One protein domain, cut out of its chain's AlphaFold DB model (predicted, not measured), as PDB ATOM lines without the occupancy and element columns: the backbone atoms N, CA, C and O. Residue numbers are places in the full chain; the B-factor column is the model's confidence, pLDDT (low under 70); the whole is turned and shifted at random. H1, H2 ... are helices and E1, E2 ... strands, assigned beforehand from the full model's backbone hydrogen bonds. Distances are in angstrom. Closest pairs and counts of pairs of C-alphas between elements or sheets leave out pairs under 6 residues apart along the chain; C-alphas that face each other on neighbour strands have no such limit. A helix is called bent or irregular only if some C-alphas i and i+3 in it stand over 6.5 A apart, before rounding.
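Overview. This is residues 9 to 129 of the 164 residues of the protein "HD phosphohydrolase-like" of Penaeus vannamei (UniProt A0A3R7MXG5). A bent helix, H4, forms the spine: H1 and H3 pack beside its first arm, while H7 and H8 pack on its second arm, H8 crossing it. Away from this spine a small two-stranded hairpin, E1 and E2, sits between H2 and H6, and the short H5 lies in the corner after the second arm. The 121 printed residues hold eight named helices and two named strands, in the order H1 H2 E1 E2 H3 H4 H5 H6 H7 H8; the class is mostly helix, and the sheet, E1 - E2, is antiparallel. The whole is compact, with a radius of gyration of the C-alphas of 13.8 A and spans of 38 by 37 by 27 A.

Arrangement. H1, residues 9 to 17, and H2, residues 20 to 27, meet only through their link. E1, residues 32 to 35, and E2, residues 38 to 42, form a hairpin, antiparallel at 151 degrees; N 33 and O 41 are 2.8 A apart and N 40 and O 33 2.9 A, within hydrogen-bond range. The closest C-alphas of H2 and E2, His 22 and Ala 42, are 4.8 A apart. H3, residues 45 to 55, touches H2 about perpendicular at 87 degrees, the closest C-alphas being Gly 21 and Gly 49, 3.5 A. H4, residues 60 to 79, was assigned as one helix by its hydrogen bonds but is bent: C-alphas 67 and 70 are 7.4 A apart. Its arms, H4a, residues 60 to 67, and H4b, residues 70 to 79, stand at 70.4 degrees, only just about perpendicular. H4a touches H1 at a shallow tilt of 26 degrees, the same way, closest at the C-alphas of Gly 14 and Val 62, 4.7 A. H3 and H4a form a helical hairpin, closest at the C-alphas of Glu 46 and Arg 67, 4.5 A. H5, residues 83 to 86, touches H4b only at the corner, closest at the C-alphas of Val 77 and Tyr 84, 5.3 A. H6, residues 89 to 96, is close to H4b but not clearly touching; its C-alpha 90 is 6.6 A from that of Leu 40 in E2, their closest pair. H7, residues 104 to 110, touches H4b at a steep tilt of 41 degrees, opposite ways, closest at the C-alphas of Phe 75 and Ala 107, 5.9 A. H8, residues 116 to 126, touches H4b about perpendicular at 82 degrees, closest at the C-alphas of Ala 72 and Leu 120, 5.7 A. H8 also touches H1, closest at the C-alphas of Ala 15 and Met 122, 6.1 A. In H1, H2, H3, H4b, H7 and H8 every O i to N i+4 pair is within hydrogen-bond range, in H4a 2 of 4 and in H6 3 of 4; H5 is too short for such a pair.

Along the chain. H1 begins at C-alpha 9, (177.054, 118.525, 154.291), and H8 ends at C-alpha 126, (168.041, 121.302, 140.337). From first to last C-alpha H8 measures 15.3 A, H3 15.0 A, H4b 14.4 A and E2 12.2 A.

Size, cuts and confidence. The printed part has no cut and no long link; the link from H6 to H7 is short, the others tight. The two C-alphas farthest apart, Lys 9 and Lys 36, are 38.3 A apart. The mean pLDDT of the printed part is 95.6, and no printed residue is under 70.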
ATOM      1  N   LYS A   9     178.257 119.213 153.791       94.12
ATOM      2  CA  LYS A   9     177.054 118.525 154.291       94.12
ATOM      3  C   LYS A   9     175.813 119.420 154.219       94.12
ATOM      4  O   LYS A   9     174.751 118.952 153.834       94.12
ATOM      5  N   GLN A  10     175.939 120.703 154.560       94.88
ATOM      6  CA  GLN A  10     174.817 121.647 154.497       94.88
ATOM      7  C   GLN A  10     174.366 121.901 153.055       94.88
ATOM      8  O   GLN A  10     173.170 121.991 152.807       94.88
ATOM      9  N   ILE A  11     175.306 121.958 152.109       96.06
ATOM     10  CA  ILE A  11     174.996 122.071 150.680       96.06
ATOM     11  C   ILE A  11     174.247 120.823 150.193       96.06
ATOM     12  O   ILE A  11     173.213 120.956 149.544       96.06
ATOM     13  N   ILE A  12     174.731 119.622 150.539       96.25
ATOM     14  CA  ILE A  12     174.084 118.356 150.157       96.25
ATOM     15  C   ILE A  12     172.661 118.285 150.720       96.25
ATOM     16  O   ILE A  12     171.726 118.001 149.977       96.25
ATOM     17  N   LEU A  13     172.478 118.586 152.009       96.25
ATOM     18  CA  LEU A  13     171.157 118.583 152.643       96.25
ATOM     19  C   LEU A  13     170.230 119.655 152.059       96.25
ATOM     20  O   LEU A  13     169.050 119.389 151.861       96.25
ATOM     21  N   GLY A  14     170.755 120.845 151.755       96.88
ATOM     22  CA  GLY A  14     170.002 121.907 151.087       96.88
ATOM     23  C   GLY A  14     169.505 121.476 149.709       96.88
ATOM     24  O   GLY A  14     168.326 121.642 149.417       96.88
ATOM     25  N   ALA A  15     170.372 120.860 148.902       96.81
ATOM     26  CA  ALA A  15     170.016 120.342 147.583       96.81
ATOM     27  C   ALA A  15     169.019 119.176 147.662       96.81
ATOM     28  O   ALA A  15     168.051 119.148 146.913       96.81
ATOM     29  N   LEU A  16     169.206 118.240 148.594       97.06
ATOM     30  CA  LEU A  16     168.288 117.119 148.796       97.06
ATOM     31  C   LEU A  16     166.875 117.581 149.185       97.06
ATOM     32  O   LEU A  16     165.891 116.985 148.760       97.06
ATOM     33  N   LEU A  17     166.775 118.607 150.035       97.44
ATOM     34  CA  LEU A  17     165.527 118.989 150.700       97.44
ATOM     35  C   LEU A  17     164.847 120.225 150.093       97.44
ATOM     36  O   LEU A  17     163.842 120.673 150.646       97.44
ATOM     37  N   HIS A  18     165.362 120.795 148.999       97.81
ATOM     38  CA  HIS A  18     164.862 122.067 148.457       97.81
ATOM     39  C   HIS A  18     163.363 122.052 148.102       97.81
ATOM     40  O   HIS A  18     162.680 123.041 148.357       97.81
ATOM     41  N   ASP A  19     162.835 120.908 147.656       97.12
ATOM     42  CA  ASP A  19     161.424 120.743 147.278       97.12
ATOM     43  C   ASP A  19     160.540 120.110 148.367       97.12
ATOM     44  O   ASP A  19     159.351 119.855 148.150       97.12
ATOM     45  N   VAL A  20     161.061 119.880 149.582       97.38
ATOM     46  CA  VAL A  20     160.305 119.214 150.667       97.38
ATOM     47  C   VAL A  20     158.994 119.935 151.012       97.38
ATOM     48  O   VAL A  20     158.032 119.324 151.487       97.38
ATOM     49  N   GLY A  21     158.925 121.239 150.736       97.69
ATOM     50  CA  GLY A  21     157.730 122.045 150.940       97.69
ATOM     51  C   GLY A  21     156.541 121.650 150.069       97.69
ATOM     52  O   GLY A  21     155.409 121.899 150.476       97.69
ATOM     53  N   HIS A  22     156.745 120.981 148.928       96.81
ATOM     54  CA  HIS A  22     155.636 120.420 148.158       96.81
ATOM     55  C   HIS A  22     154.905 119.341 148.960       96.81
ATOM     56  O   HIS A  22     153.679 119.380 149.073       96.81
ATOM     57  N   LEU A  23     155.650 118.425 149.584       95.44
ATOM     58  CA  LEU A  23     155.080 117.371 150.426       95.44
ATOM     59  C   LEU A  23     154.423 117.954 151.681       95.44
ATOM     60  O   LEU A  23     153.295 117.590 152.015       95.44
ATOM     61  N   ALA A  24     155.112 118.878 152.359       93.75
ATOM     62  CA  ALA A  24     154.594 119.516 153.566       93.75
ATOM     63  C   ALA A  24     153.313 120.319 153.282       93.75
ATOM     64  O   ALA A  24     152.311 120.121 153.967       93.75
ATOM     65  N   GLY A  25     153.310 121.145 152.232       91.50
ATOM     66  CA  GLY A  25     152.165 121.971 151.855       91.50
ATOM     67  C   GLY A  25     150.956 121.149 151.409       91.50
ATOM     68  O   GLY A  25     149.836 121.430 151.826       91.50
ATOM     69  N   ILE A  26     151.164 120.085 150.624       89.38
ATOM     70  CA  ILE A  26     150.069 119.196 150.201       89.38
ATOM     71  C   ILE A  26     149.462 118.462 151.401       89.38
ATOM     72  O   ILE A  26     148.239 118.351 151.489       89.38
ATOM     73  N   ARG A  27     150.292 117.981 152.334       90.81
ATOM     74  CA  ARG A  27     149.829 117.293 153.548       90.81
ATOM     75  C   ARG A  27     148.983 118.196 154.448       90.81
ATOM     76  O   ARG A  27     148.061 117.712 155.093       90.81
ATOM     77  N   GLU A  28     149.296 119.485 154.485       89.69
ATOM     78  CA  GLU A  28     148.584 120.488 155.285       89.69
ATOM     79  C   GLU A  28     147.349 121.067 154.562       89.69
ATOM     80  O   GLU A  28     146.689 121.958 155.087       89.69
ATOM     81  N   GLY A  29     146.999 120.552 153.374       90.31
ATOM     82  CA  GLY A  29     145.837 121.013 152.607       90.31
ATOM     83  C   GLY A  29     146.033 122.380 151.944       90.31
ATOM     84  O   GLY A  29     145.055 123.054 151.625       90.31
ATOM     85  N   GLY A  30     147.285 122.800 151.745       90.25
ATOM     86  CA  GLY A  30     147.630 124.072 151.122       90.25
ATOM     87  C   GLY A  30     147.233 124.167 149.645       90.25
ATOM     88  O   GLY A  30     146.954 123.171 148.969       90.25
ATOM     89  N   ALA A  31     147.239 125.399 149.130       93.00
ATOM     90  CA  ALA A  31     146.941 125.683 147.731       93.00
ATOM     91  C   ALA A  31     147.953 125.017 146.782       93.00
ATOM     92  O   ALA A  31     149.142 124.886 147.088       93.00
ATOM     93  N   ARG A  32     147.474 124.625 145.598       93.81
ATOM     94  CA  ARG A  32     148.284 123.998 144.548       93.81
ATOM     95  C   ARG A  32     148.451 124.945 143.370       93.81
ATOM     96  O   ARG A  32     147.495 125.605 142.973       93.81
ATOM     97  N   MET A  33     149.642 124.954 142.786       94.44
ATOM     98  CA  MET A  33     149.879 125.573 141.486       94.44
ATOM     99  C   MET A  33     149.266 124.680 140.410       94.44
ATOM    100  O   MET A  33     149.584 123.489 140.330       94.44
ATOM    101  N   ILE A  34     148.372 125.251 139.604       94.56
ATOM    102  CA  ILE A  34     147.728 124.556 138.491       94.56
ATOM    103  C   ILE A  34     147.837 125.436 137.249       94.56
ATOM    104  O   ILE A  34     147.312 126.547 137.234       94.56
ATOM    105  N   THR A  35     148.479 124.926 136.199       94.00
ATOM    106  CA  THR A  35     148.565 125.593 134.890       94.00
ATOM    107  C   THR A  35     148.045 124.639 133.830       94.00
ATOM    108  O   THR A  35     148.509 123.507 133.735       94.00
ATOM    109  N   LYS A  36     147.060 125.077 133.033       92.12
ATOM    110  CA  LYS A  36     146.462 124.269 131.948       92.12
ATOM    111  C   LYS A  36     145.987 122.875 132.408       92.12
ATOM    112  O   LYS A  36     146.110 121.898 131.681       92.12
ATOM    113  N   GLY A  37     145.463 122.779 133.634       92.06
ATOM    114  CA  GLY A  37     144.989 121.520 134.225       92.06
ATOM    115  C   GLY A  37     146.081 120.613 134.812       92.06
ATOM    116  O   GLY A  37     145.749 119.584 135.395       92.06
ATOM    117  N   VAL A  38     147.360 120.989 134.719       93.94
ATOM    118  CA  VAL A  38     148.489 120.242 135.298       93.94
ATOM    119  C   VAL A  38     148.772 120.739 136.713       93.94
ATOM    120  O   VAL A  38     148.926 121.940 136.924       93.94
ATOM    121  N   VAL A  39     148.864 119.821 137.683       93.62
ATOM    122  CA  VAL A  39     149.257 120.129 139.069       93.62
ATOM    123  C   VAL A  39     150.782 120.177 139.164       93.62
ATOM    124  O   VAL A  39     151.445 119.177 138.911       93.62
ATOM    125  N   LEU A  40     151.326 121.325 139.564       93.94
ATOM    126  CA  LEU A  40     152.771 121.597 139.576       93.94
ATOM    127  C   LEU A  40     153.396 121.556 140.979       93.94
ATOM    128  O   LEU A  40     154.591 121.773 141.124       93.94
ATOM    129  N   GLY A  41     152.587 121.314 142.012       94.31
ATOM    130  CA  GLY A  41     153.019 121.280 143.410       94.31
ATOM    131  C   GLY A  41     152.321 122.327 144.277       94.31
ATOM    132  O   GLY A  41     151.333 122.941 143.875       94.31
ATOM    133  N   ALA A  42     152.806 122.490 145.505       96.06
ATOM    134  CA  ALA A  42     152.283 123.462 146.467       96.06
ATOM    135  C   ALA A  42     152.732 124.898 146.153       96.06
ATOM    136  O   ALA A  42     153.900 125.126 145.836       96.06
ATOM    137  N   VAL A  43     151.822 125.862 146.307       94.81
ATOM    138  CA  VAL A  43     152.152 127.297 146.292       94.81
ATOM    139  C   VAL A  43     153.110 127.605 147.449       94.81
ATOM    140  O   VAL A  43     152.928 127.089 148.550       94.81
ATOM    141  N   ASN A  44     154.123 128.440 147.204       95.31
ATOM    142  CA  ASN A  44     155.132 128.864 148.187       95.31
ATOM    143  C   ASN A  44     155.890 127.708 148.877       95.31
ATOM    144  O   ASN A  44     156.267 127.802 150.050       95.31
ATOM    145  N   HIS A  45     156.104 126.590 148.176       97.81
ATOM    146  CA  HIS A  45     156.829 125.429 148.707       97.81
ATOM    147  C   HIS A  45     158.225 125.759 149.262       97.81
ATOM    148  O   HIS A  45     158.645 125.168 150.250       97.81
ATOM    149  N   GLU A  46     158.929 126.731 148.700       97.81
ATOM    150  CA  GLU A  46     160.223 127.205 149.176       97.81
ATOM    151  C   GLU A  46     160.128 127.784 150.597       97.81
ATOM    152  O   GLU A  46     160.974 127.512 151.455       97.81
ATOM    153  N   VAL A  47     159.052 128.522 150.894       97.50
ATOM    154  CA  VAL A  47     158.782 129.088 152.221       97.50
ATOM    155  C   VAL A  47     158.314 127.996 153.178       97.50
ATOM    156  O   VAL A  47     158.889 127.845 154.259       97.50
ATOM    157  N   ILE A  48     157.328 127.196 152.760       97.75
ATOM    158  CA  ILE A  48     156.758 126.105 153.565       97.75
ATOM    159  C   ILE A  48     157.851 125.105 153.956       97.75
ATOM    160  O   ILE A  48     157.966 124.727 155.123       97.75
ATOM    161  N   GLY A  49     158.682 124.698 152.996       98.12
ATOM    162  CA  GLY A  49     159.783 123.767 153.206       98.12
ATOM    163  C   GLY A  49     160.827 124.330 154.162       98.12
ATOM    164  O   GLY A  49     161.220 123.656 155.115       98.12
ATOM    165  N   ALA A  50     161.238 125.587 153.972       98.19
ATOM    166  CA  ALA A  50     162.209 126.222 154.855       98.19
ATOM    167  C   ALA A  50     161.701 126.334 156.299       98.19
ATOM    168  O   ALA A  50     162.457 126.092 157.240       98.19
ATOM    169  N   GLU A  51     160.424 126.669 156.491       97.44
ATOM    170  CA  GLU A  51     159.806 126.759 157.817       97.44
ATOM    171  C   GLU A  51     159.619 125.389 158.460       97.44
ATOM    172  O   GLU A  51     159.891 125.226 159.649       97.44
ATOM    173  N   TYR A  52     159.212 124.392 157.677       96.94
ATOM    174  CA  TYR A  52     159.130 123.008 158.122       96.94
ATOM    175  C   TYR A  52     160.485 122.511 158.647       96.94
ATOM    176  O   TYR A  52     160.572 122.021 159.773       96.94
ATOM    177  N   LEU A  53     161.562 122.718 157.887       96.31
ATOM    178  CA  LEU A  53     162.914 122.329 158.290       96.31
ATOM    179  C   LEU A  53     163.434 123.143 159.484       96.31
ATOM    180  O   LEU A  53     164.085 122.586 160.369       96.31
ATOM    181  N   ALA A  54     163.118 124.438 159.557       95.38
ATOM    182  CA  ALA A  54     163.479 125.272 160.701       95.38
ATOM    183  C   ALA A  54     162.810 124.784 161.999       95.38
ATOM    184  O   ALA A  54     163.471 124.717 163.038       95.38
ATOM    185  N   ARG A  55     161.534 124.364 161.946       94.31
ATOM    186  CA  ARG A  55     160.836 123.738 163.088       94.31
ATOM    187  C   ARG A  55     161.505 122.434 163.525       94.31
ATOM    188  O   ARG A  55     161.574 122.158 164.718       94.31
ATOM    189  N   LEU A  56     162.059 121.684 162.574       93.06
ATOM    190  CA  LEU A  56     162.875 120.497 162.833       93.06
ATOM    191  C   LEU A  56     164.312 120.814 163.268       93.06
ATOM    192  O   LEU A  56     165.078 119.886 163.485       93.06
ATOM    193  N   ARG A  57     164.682 122.092 163.437       93.12
ATOM    194  CA  ARG A  57     166.009 122.542 163.894       93.12
ATOM    195  C   ARG A  57     167.142 122.318 162.890       93.12
ATOM    196  O   ARG A  57     168.308 122.324 163.281       93.12
ATOM    197  N   PHE A  58     166.829 122.210 161.599       94.12
ATOM    198  CA  PHE A  58     167.852 122.369 160.565       94.12
ATOM    199  C   PHE A  58     168.464 123.779 160.629       94.12
ATOM    200  O   PHE A  58     167.794 124.742 161.016       94.12
ATOM    201  N   PRO A  59     169.747 123.928 160.272       90.88
ATOM    202  CA  PRO A  59     170.474 125.170 160.452       90.88
ATOM    203  C   PRO A  59     170.015 126.192 159.402       90.88
ATOM    204  O   PRO A  59     169.646 125.797 158.289       90.88
ATOM    205  N   PRO A  60     170.151 127.501 159.680       92.88
ATOM    206  CA  PRO A  60     169.852 128.547 158.701       92.88
ATOM    207  C   PRO A  60     170.569 128.334 157.363       92.88
ATOM    208  O   PRO A  60     169.986 128.543 156.308       92.88
ATOM    209  N   ALA A  61     171.802 127.815 157.409       93.31
ATOM    210  CA  ALA A  61     172.589 127.523 156.220       93.31
ATOM    211  C   ALA A  61     171.937 126.501 155.271       93.31
ATOM    212  O   ALA A  61     172.182 126.578 154.076       93.31
ATOM    213  N   VAL A  62     171.132 125.555 155.776       95.81
ATOM    214  CA  VAL A  62     170.384 124.579 154.956       95.81
ATOM    215  C   VAL A  62     169.042 125.166 154.539       95.81
ATOM    216  O   VAL A  62     168.675 125.095 153.369       95.81
ATOM    217  N   THR A  63     168.310 125.773 155.477       96.75
ATOM    218  CA  THR A  63     166.972 126.310 155.193       96.75
ATOM    219  C   THR A  63     167.012 127.486 154.217       96.75
ATOM    220  O   THR A  63     166.039 127.694 153.496       96.75
ATOM    221  N   ALA A  64     168.135 128.204 154.121       96.19
ATOM    222  CA  ALA A  64     168.360 129.232 153.111       96.19
ATOM    223  C   ALA A  64     168.317 128.676 151.679       96.19
ATOM    224  O   ALA A  64     167.671 129.290 150.835       96.19
ATOM    225  N   PHE A  65     168.908 127.504 151.403       97.12
ATOM    226  CA  PHE A  65     168.805 126.871 150.076       97.12
ATOM    227  C   PHE A  65     167.347 126.621 149.712       97.12
ATOM    228  O   PHE A  65     166.886 127.054 148.659       97.12
ATOM    229  N   VAL A  66     166.604 126.009 150.637       98.00
ATOM    230  CA  VAL A  66     165.183 125.704 150.458       98.00
ATOM    231  C   VAL A  66     164.376 126.979 150.246       98.00
ATOM    232  O   VAL A  66     163.628 127.062 149.286       98.00
ATOM    233  N   ARG A  67     164.583 128.021 151.057       98.19
ATOM    234  CA  ARG A  67     163.835 129.284 150.950       98.19
ATOM    235  C   ARG A  67     164.135 130.063 149.673       98.19
ATOM    236  O   ARG A  67     163.272 130.778 149.172       98.19
ATOM    237  N   ARG A  68     165.375 130.006 149.188       97.94
ATOM    238  CA  ARG A  68     165.878 130.905 148.143       97.94
ATOM    239  C   ARG A  68     165.964 130.267 146.764       97.94
ATOM    240  O   ARG A  68     166.228 130.989 145.807       97.94
ATOM    241  N   HIS A  69     165.732 128.964 146.613       97.94
ATOM    242  CA  HIS A  69     165.903 128.318 145.311       97.94
ATOM    243  C   HIS A  69     164.939 128.855 144.230       97.94
ATOM    244  O   HIS A  69     165.337 128.971 143.072       97.94
ATOM    245  N   VAL A  70     163.717 129.276 144.582       97.94
ATOM    246  CA  VAL A  70     162.813 129.966 143.636       97.94
ATOM    247  C   VAL A  70     163.369 131.333 143.236       97.94
ATOM    248  O   VAL A  70     163.429 131.647 142.049       97.94
ATOM    249  N   GLN A  71     163.855 132.121 144.199       98.25
ATOM    250  CA  GLN A  71     164.500 133.411 143.919       98.25
ATOM    251  C   GLN A  71     165.730 133.243 143.024       98.25
ATOM    252  O   GLN A  71     165.902 134.002 142.078       98.25
ATOM    253  N   ALA A  72     166.522 132.191 143.237       98.31
ATOM    254  CA  ALA A  72     167.643 131.851 142.368       98.31
ATOM    255  C   ALA A  72     167.208 131.522 140.937       98.31
ATOM    256  O   ALA A  72     167.890 131.918 139.995       98.31
ATOM    257  N   LYS A  73     166.062 130.849 140.749       98.31
ATOM    258  CA  LYS A  73     165.482 130.651 139.413       98.31
ATOM    259  C   LYS A  73     165.144 131.994 138.768       98.31
ATOM    260  O   LYS A  73     165.599 132.253 137.659       98.31
ATOM    261  N   ARG A  74     164.380 132.846 139.465       98.50
ATOM    262  CA  ARG A  74     163.967 134.170 138.966       98.50
ATOM    263  C   ARG A  74     165.173 135.052 138.621       98.50
ATOM    264  O   ARG A  74     165.162 135.717 137.588       98.50
ATOM    265  N   PHE A  75     166.214 135.015 139.454       98.56
ATOM    266  CA  PHE A  75     167.477 135.718 139.233       98.56
ATOM    267  C   PHE A  75     168.179 135.227 137.967       98.56
ATOM    268  O   PHE A  75     168.461 136.023 137.080       98.56
ATOM    269  N   LEU A  76     168.417 133.915 137.844       98.44
ATOM    270  CA  LEU A  76     169.128 133.355 136.691       98.44
ATOM    271  C   LEU A  76     168.388 133.624 135.379       98.44
ATOM    272  O   LEU A  76     169.029 133.968 134.394       98.44
ATOM    273  N   VAL A  77     167.054 133.549 135.370       98.12
ATOM    274  CA  VAL A  77     166.259 133.925 134.190       98.12
ATOM    275  C   VAL A  77     166.443 135.405 133.826       98.12
ATOM    276  O   VAL A  77     166.455 135.734 132.644       98.12
ATOM    277  N   ALA A  78     166.591 136.296 134.809       97.88
ATOM    278  CA  ALA A  78     166.779 137.725 134.559       97.88
ATOM    279  C   ALA A  78     168.200 138.085 134.096       97.88
ATOM    280  O   ALA A  78     168.369 139.028 133.326       97.88
ATOM    281  N   THR A  79     169.224 137.368 134.571       97.56
ATOM    282  CA  THR A  79     170.627 137.798 134.422       97.56
ATOM    283  C   THR A  79     171.481 136.925 133.507       97.56
ATOM    284  O   THR A  79     172.534 137.375 133.064       97.56
ATOM    285  N   ASP A  80     171.094 135.671 133.269       96.94
ATOM    286  CA  ASP A  80     171.871 134.708 132.481       96.94
ATOM    287  C   ASP A  80     171.172 134.432 131.145       96.94
ATOM    288  O   ASP A  80     170.153 133.736 131.072       96.94
ATOM    289  N   ALA A  81     171.724 135.013 130.078       94.06
ATOM    290  CA  ALA A  81     171.221 134.837 128.723       94.06
ATOM    291  C   ALA A  81     171.300 133.356 128.322       94.06
ATOM    292  O   ALA A  81     172.384 132.780 128.244       94.06
ATOM    293  N   GLY A  82     170.152 132.739 128.048       95.00
ATOM    294  CA  GLY A  82     170.060 131.313 127.728       95.00
ATOM    295  C   GLY A  82     169.573 130.436 128.886       95.00
ATOM    296  O   GLY A  82     169.327 129.246 128.688       95.00
ATOM    297  N   TYR A  83     169.435 130.971 130.106       97.44
ATOM    298  CA  TYR A  83     169.008 130.153 131.242       97.44
ATOM    299  C   TYR A  83     167.539 129.727 131.146       97.44
ATOM    300  O   TYR A  83     167.202 128.594 131.502       97.44
ATOM    301  N   TYR A  84     166.663 130.595 130.632       96.88
ATOM    302  CA  TYR A  84     165.234 130.300 130.469       96.88
ATOM    303  C   TYR A  84     164.986 129.062 129.590       96.88
ATOM    304  O   TYR A  84     164.079 128.261 129.831       96.88
ATOM    305  N   GLU A  85     165.833 128.869 128.587       95.69
ATOM    306  CA  GLU A  85     165.795 127.775 127.630       95.69
ATOM    307  C   GLU A  85     166.139 126.441 128.301       95.69
ATOM    308  O   GLU A  85     165.566 125.412 127.938       95.69
ATOM    309  N   THR A  86     166.989 126.464 129.336       95.00
ATOM    310  CA  THR A  86     167.366 125.273 130.118       95.00
ATOM    311  C   THR A  86     166.265 124.773 131.057       95.00
ATOM    312  O   THR A  86     166.320 123.624 131.505       95.00
ATOM    313  N   LEU A  87     165.257 125.605 131.345       95.81
ATOM    314  CA  LEU A  87     164.154 125.236 132.227       95.81
ATOM    315  C   LEU A  87     163.325 124.081 131.642       95.81
ATOM    316  O   LEU A  87     163.024 124.055 130.447       95.81
ATOM    317  N   THR A  88     162.882 123.148 132.490       93.19
ATOM    318  CA  THR A  88     161.807 122.215 132.118       93.19
ATOM    319  C   THR A  88     160.525 122.963 131.794       93.19
ATOM    320  O   THR A  88     160.319 124.111 132.192       93.19
ATOM    321  N   GLU A  89     159.603 122.264 131.137       93.69
ATOM    322  CA  GLU A  89     158.228 122.729 131.010       93.69
ATOM    323  C   GLU A  89     157.594 123.051 132.376       93.69
ATOM    324  O   GLU A  89     157.066 124.147 132.544       93.69
ATOM    325  N   ALA A  90     157.738 122.182 133.384       92.50
ATOM    326  CA  ALA A  90     157.209 122.434 134.728       92.50
ATOM    327  C   ALA A  90     157.861 123.656 135.412       92.50
ATOM    328  O   ALA A  90     157.170 124.477 136.019       92.50
ATOM    329  N   SER A  91     159.177 123.837 135.276       94.00
ATOM    330  CA  SER A  91     159.910 124.991 135.815       94.00
ATOM    331  C   SER A  91     159.486 126.299 135.140       94.00
ATOM    332  O   SER A  91     159.423 127.334 135.812       94.00
ATOM    333  N   ARG A  92     159.171 126.258 133.834       95.69
ATOM    334  CA  ARG A  92     158.606 127.395 133.088       95.69
ATOM    335  C   ARG A  92     157.182 127.703 133.534       95.69
ATOM    336  O   ARG A  92     156.896 128.851 133.845       95.69
ATOM    337  N   MET A  93     156.321 126.694 133.654       94.62
ATOM    338  CA  MET A  93     154.942 126.886 134.114       94.62
ATOM    339  C   MET A  93     154.885 127.435 135.544       94.62
ATOM    340  O   MET A  93     154.117 128.346 135.824       94.62
ATOM    341  N   THR A  94     155.717 126.927 136.457       94.62
ATOM    342  CA  THR A  94     155.779 127.448 137.834       94.62
ATOM    343  C   THR A  94     156.331 128.867 137.904       94.62
ATOM    344  O   THR A  94     155.990 129.587 138.834       94.62
ATOM    345  N   LEU A  95     157.144 129.306 136.934       94.88
ATOM    346  CA  LEU A  95     157.639 130.685 136.889       94.88
ATOM    347  C   LEU A  95     156.493 131.700 136.713       94.88
ATOM    348  O   LEU A  95     156.567 132.791 137.272       94.88
ATOM    349  N   GLU A  96     155.414 131.322 136.015       92.00
ATOM    350  CA  GLU A  96     154.198 132.143 135.862       92.00
ATOM    351  C   GLU A  96     153.511 132.418 137.212       92.00
ATOM    352  O   GLU A  96     152.911 133.473 137.400       92.00
ATOM    353  N   HIS A  97     153.646 131.498 138.176       92.50
ATOM    354  CA  HIS A  97     153.123 131.641 139.544       92.50
ATOM    355  C   HIS A  97     154.096 132.352 140.491       92.50
ATOM    356  O   HIS A  97     153.755 132.617 141.639       92.50
ATOM    357  N   GLN A  98     155.318 132.632 140.036       93.88
ATOM    358  CA  GLN A  98     156.432 133.115 140.855       93.88
ATOM    359  C   GLN A  98     156.915 134.485 140.380       93.88
ATOM    360  O   GLN A  98     158.111 134.750 140.380       93.88
ATOM    361  N   GLU A  99     155.993 135.339 139.934       94.12
ATOM    362  CA  GLU A  99     156.262 136.741 139.567       94.12
ATOM    363  C   GLU A  99     157.239 136.932 138.388       94.12
ATOM    364  O   GLU A  99     157.638 138.055 138.090       94.12
ATOM    365  N   GLY A 100     157.618 135.861 137.682       95.06
ATOM    366  CA  GLY A 100     158.514 135.951 136.533       95.06
ATOM    367  C   GLY A 100     159.983 136.254 136.883       95.06
ATOM    368  O   GLY A 100     160.423 136.050 138.019       95.06
ATOM    369  N   PRO A 101     160.782 136.693 135.892       97.50
ATOM    370  CA  PRO A 101     162.165 137.125 136.101       97.50
ATOM    371  C   PRO A 101     162.252 138.277 137.113       97.50
ATOM    372  O   PRO A 101     161.330 139.082 137.227       97.50
ATOM    373  N   MET A 102     163.364 138.369 137.845       98.31
ATOM    374  CA  MET A 102     163.603 139.496 138.755       98.31
ATOM    375  C   MET A 102     163.791 140.823 138.008       98.31
ATOM    376  O   MET A 102     164.408 140.879 136.945       98.31
ATOM    377  N   THR A 103     163.333 141.905 138.628       98.00
ATOM    378  CA  THR A 103     163.748 143.279 138.320       98.00
ATOM    379  C   THR A 103     165.199 143.529 138.747       98.00
ATOM    380  O   THR A 103     165.780 142.769 139.524       98.00
ATOM    381  N   GLU A 104     165.800 144.631 138.285       97.50
ATOM    382  CA  GLU A 104     167.168 144.999 138.679       97.50
ATOM    383  C   GLU A 104     167.305 145.206 140.200       97.50
ATOM    384  O   GLU A 104     168.308 144.821 140.800       97.50
ATOM    385  N   GLU A 105     166.287 145.784 140.844       97.81
ATOM    386  CA  GLU A 105     166.282 146.010 142.291       97.81
ATOM    387  C   GLU A 105     166.207 144.696 143.076       97.81
ATOM    388  O   GLU A 105     167.005 144.480 143.993       97.81
ATOM    389  N   GLU A 106     165.313 143.783 142.683       97.94
ATOM    390  CA  GLU A 106     165.229 142.445 143.277       97.94
ATOM    391  C   GLU A 106     166.539 141.677 143.097       97.94
ATOM    392  O   GLU A 106     167.037 141.081 144.052       97.94
ATOM    393  N   ALA A 107     167.132 141.732 141.901       98.06
ATOM    394  CA  ALA A 107     168.392 141.066 141.602       98.06
ATOM    395  C   ALA A 107     169.541 141.610 142.463       98.06
ATOM    396  O   ALA A 107     170.314 140.834 143.029       98.06
ATOM    397  N   ARG A 108     169.626 142.937 142.625       97.88
ATOM    398  CA  ARG A 108     170.628 143.589 143.479       97.88
ATOM    399  C   ARG A 108     170.455 143.211 144.949       97.88
ATOM    400  O   ARG A 108     171.450 142.975 145.626       97.88
ATOM    401  N   SER A 109     169.215 143.140 145.430       97.31
ATOM    402  CA  SER A 109     168.892 142.707 146.794       97.31
ATOM    403  C   SER A 109     169.244 141.233 147.015       97.31
ATOM    404  O   SER A 109     169.910 140.883 147.988       97.31
ATOM    405  N   PHE A 110     168.884 140.358 146.074       97.44
ATOM    406  CA  PHE A 110     169.171 138.928 146.160       97.44
ATOM    407  C   PHE A 110     170.676 138.619 146.106       97.44
ATOM    408  O   PHE A 110     171.148 137.748 146.836       97.44
ATOM    409  N   ALA A 111     171.448 139.380 145.325       97.00
ATOM    410  CA  ALA A 111     172.907 139.263 145.257       97.00
ATOM    411  C   ALA A 111     173.630 139.603 146.577       97.00
ATOM    412  O   ALA A 111     174.809 139.293 146.727       97.00
ATOM    413  N   GLN A 112     172.943 140.222 147.546       95.69
ATOM    414  CA  GLN A 112     173.483 140.481 148.885       95.69
ATOM    415  C   GLN A 112     173.322 139.293 149.845       95.69
ATOM    416  O   GLN A 112     173.819 139.356 150.973       95.69
ATOM    417  N   ASP A 113     172.635 138.214 149.442       93.88
ATOM    418  CA  ASP A 113     172.495 137.025 150.281       93.88
ATOM    419  C   ASP A 113     173.887 136.409 150.554       93.88
ATOM    420  O   ASP A 113     174.627 136.108 149.613       93.88
ATOM    421  N   PRO A 114     174.275 136.174 151.822       92.81
ATOM    422  CA  PRO A 114     175.581 135.600 152.153       92.81
ATOM    423  C   PRO A 114     175.867 134.238 151.508       92.81
ATOM    424  O   PRO A 114     177.023 133.824 151.426       92.81
ATOM    425  N   GLN A 115     174.826 133.511 151.097       94.62
ATOM    426  CA  GLN A 115     174.924 132.203 150.458       94.62
ATOM    427  C   GLN A 115     174.631 132.249 148.954       94.62
ATOM    428  O   GLN A 115     174.534 131.187 148.337       94.62
ATOM    429  N   PHE A 116     174.525 133.443 148.364       96.06
ATOM    430  CA  PHE A 116     174.135 133.682 146.975       96.06
ATOM    431  C   PHE A 116     174.798 132.719 145.978       96.06
ATOM    432  O   PHE A 116     174.107 131.937 145.322       96.06
ATOM    433  N   ASP A 117     176.133 132.669 145.940       95.88
ATOM    434  CA  ASP A 117     176.868 131.810 145.002       95.88
ATOM    435  C   ASP A 117     176.546 130.320 145.172       95.88
ATOM    436  O   ASP A 117     176.489 129.557 144.204       95.88
ATOM    437  N   ALA A 118     176.360 129.874 146.415       96.25
ATOM    438  CA  ALA A 118     176.046 128.482 146.698       96.25
ATOM    439  C   ALA A 118     174.613 128.144 146.268       96.25
ATOM    440  O   ALA A 118     174.397 127.091 145.664       96.25
ATOM    441  N   ILE A 119     173.659 129.043 146.520       97.56
ATOM    442  CA  ILE A 119     172.258 128.880 146.123       97.56
ATOM    443  C   ILE A 119     172.143 128.859 144.592       97.56
ATOM    444  O   ILE A 119     171.461 127.991 144.050       97.56
ATOM    445  N   LEU A 120     172.860 129.736 143.876       97.94
ATOM    446  CA  LEU A 120     172.877 129.723 142.410       97.94
ATOM    447  C   LEU A 120     173.427 128.408 141.848       97.94
ATOM    448  O   LEU A 120     172.854 127.847 140.914       97.94
ATOM    449  N   ARG A 121     174.515 127.880 142.426       97.25
ATOM    450  CA  ARG A 121     175.043 126.565 142.030       97.25
ATOM    451  C   ARG A 121     174.019 125.456 142.256       97.25
ATOM    452  O   ARG A 121     173.807 124.654 141.351       97.25
ATOM    453  N   MET A 122     173.359 125.449 143.413       97.00
ATOM    454  CA  MET A 122     172.317 124.471 143.725       97.00
ATOM    455  C   MET A 122     171.156 124.544 142.735       97.00
ATOM    456  O   MET A 122     170.723 123.510 142.236       97.00
ATOM    457  N   ARG A 123     170.707 125.750 142.370       97.75
ATOM    458  CA  ARG A 123     169.626 125.924 141.391       97.75
ATOM    459  C   ARG A 123     169.990 125.381 140.008       97.75
ATOM    460  O   ARG A 123     169.138 124.830 139.316       97.75
ATOM    461  N   ARG A 124     171.259 125.483 139.609       96.94
ATOM    462  CA  ARG A 124     171.737 124.852 138.369       96.94
ATOM    463  C   ARG A 124     171.781 123.325 138.461       96.94
ATOM    464  O   ARG A 124     171.700 122.680 137.422       96.94
ATOM    465  N   TRP A 125     171.947 122.740 139.650       95.75
ATOM    466  CA  TRP A 125     171.849 121.286 139.836       95.75
ATOM    467  C   TRP A 125     170.408 120.803 139.781       95.75
ATOM    468  O   TRP A 125     170.157 119.820 139.098       95.75
ATOM    469  N   ASP A 126     169.491 121.523 140.428       95.12
ATOM    470  CA  ASP A 126     168.041 121.302 140.337       95.12
ATOM    471  C   ASP A 126     167.618 121.185 138.858       95.12
ATOM    472  O   ASP A 126     167.139 120.143 138.413       95.12
ATOM    473  N   GLU A 127     168.000 122.153 138.019       92.94
ATOM    474  CA  GLU A 127     167.648 122.102 136.596       92.94
ATOM    475  C   GLU A 127     168.396 121.019 135.780       92.94
ATOM    476  O   GLU A 127     168.013 120.723 134.648       92.94
ATOM    477  N   LYS A 128     169.453 120.402 136.319       92.19
ATOM    478  CA  LYS A 128     170.195 119.306 135.664       92.19
ATOM    479  C   LYS A 128     169.759 117.914 136.128       92.19
ATOM    480  O   LYS A 128     170.014 116.948 135.415       92.19
ATOM    481  N   ALA A 129     169.132 117.793 137.295       89.19
ATOM    482  CA  ALA A 129     168.821 116.524 137.953       89.19
ATOM    483  C   ALA A 129     167.583 115.836 137.348       89.19
ATOM    484  O   ALA A 129     166.554 115.686 137.998       89.19
TER     485      ALA A 129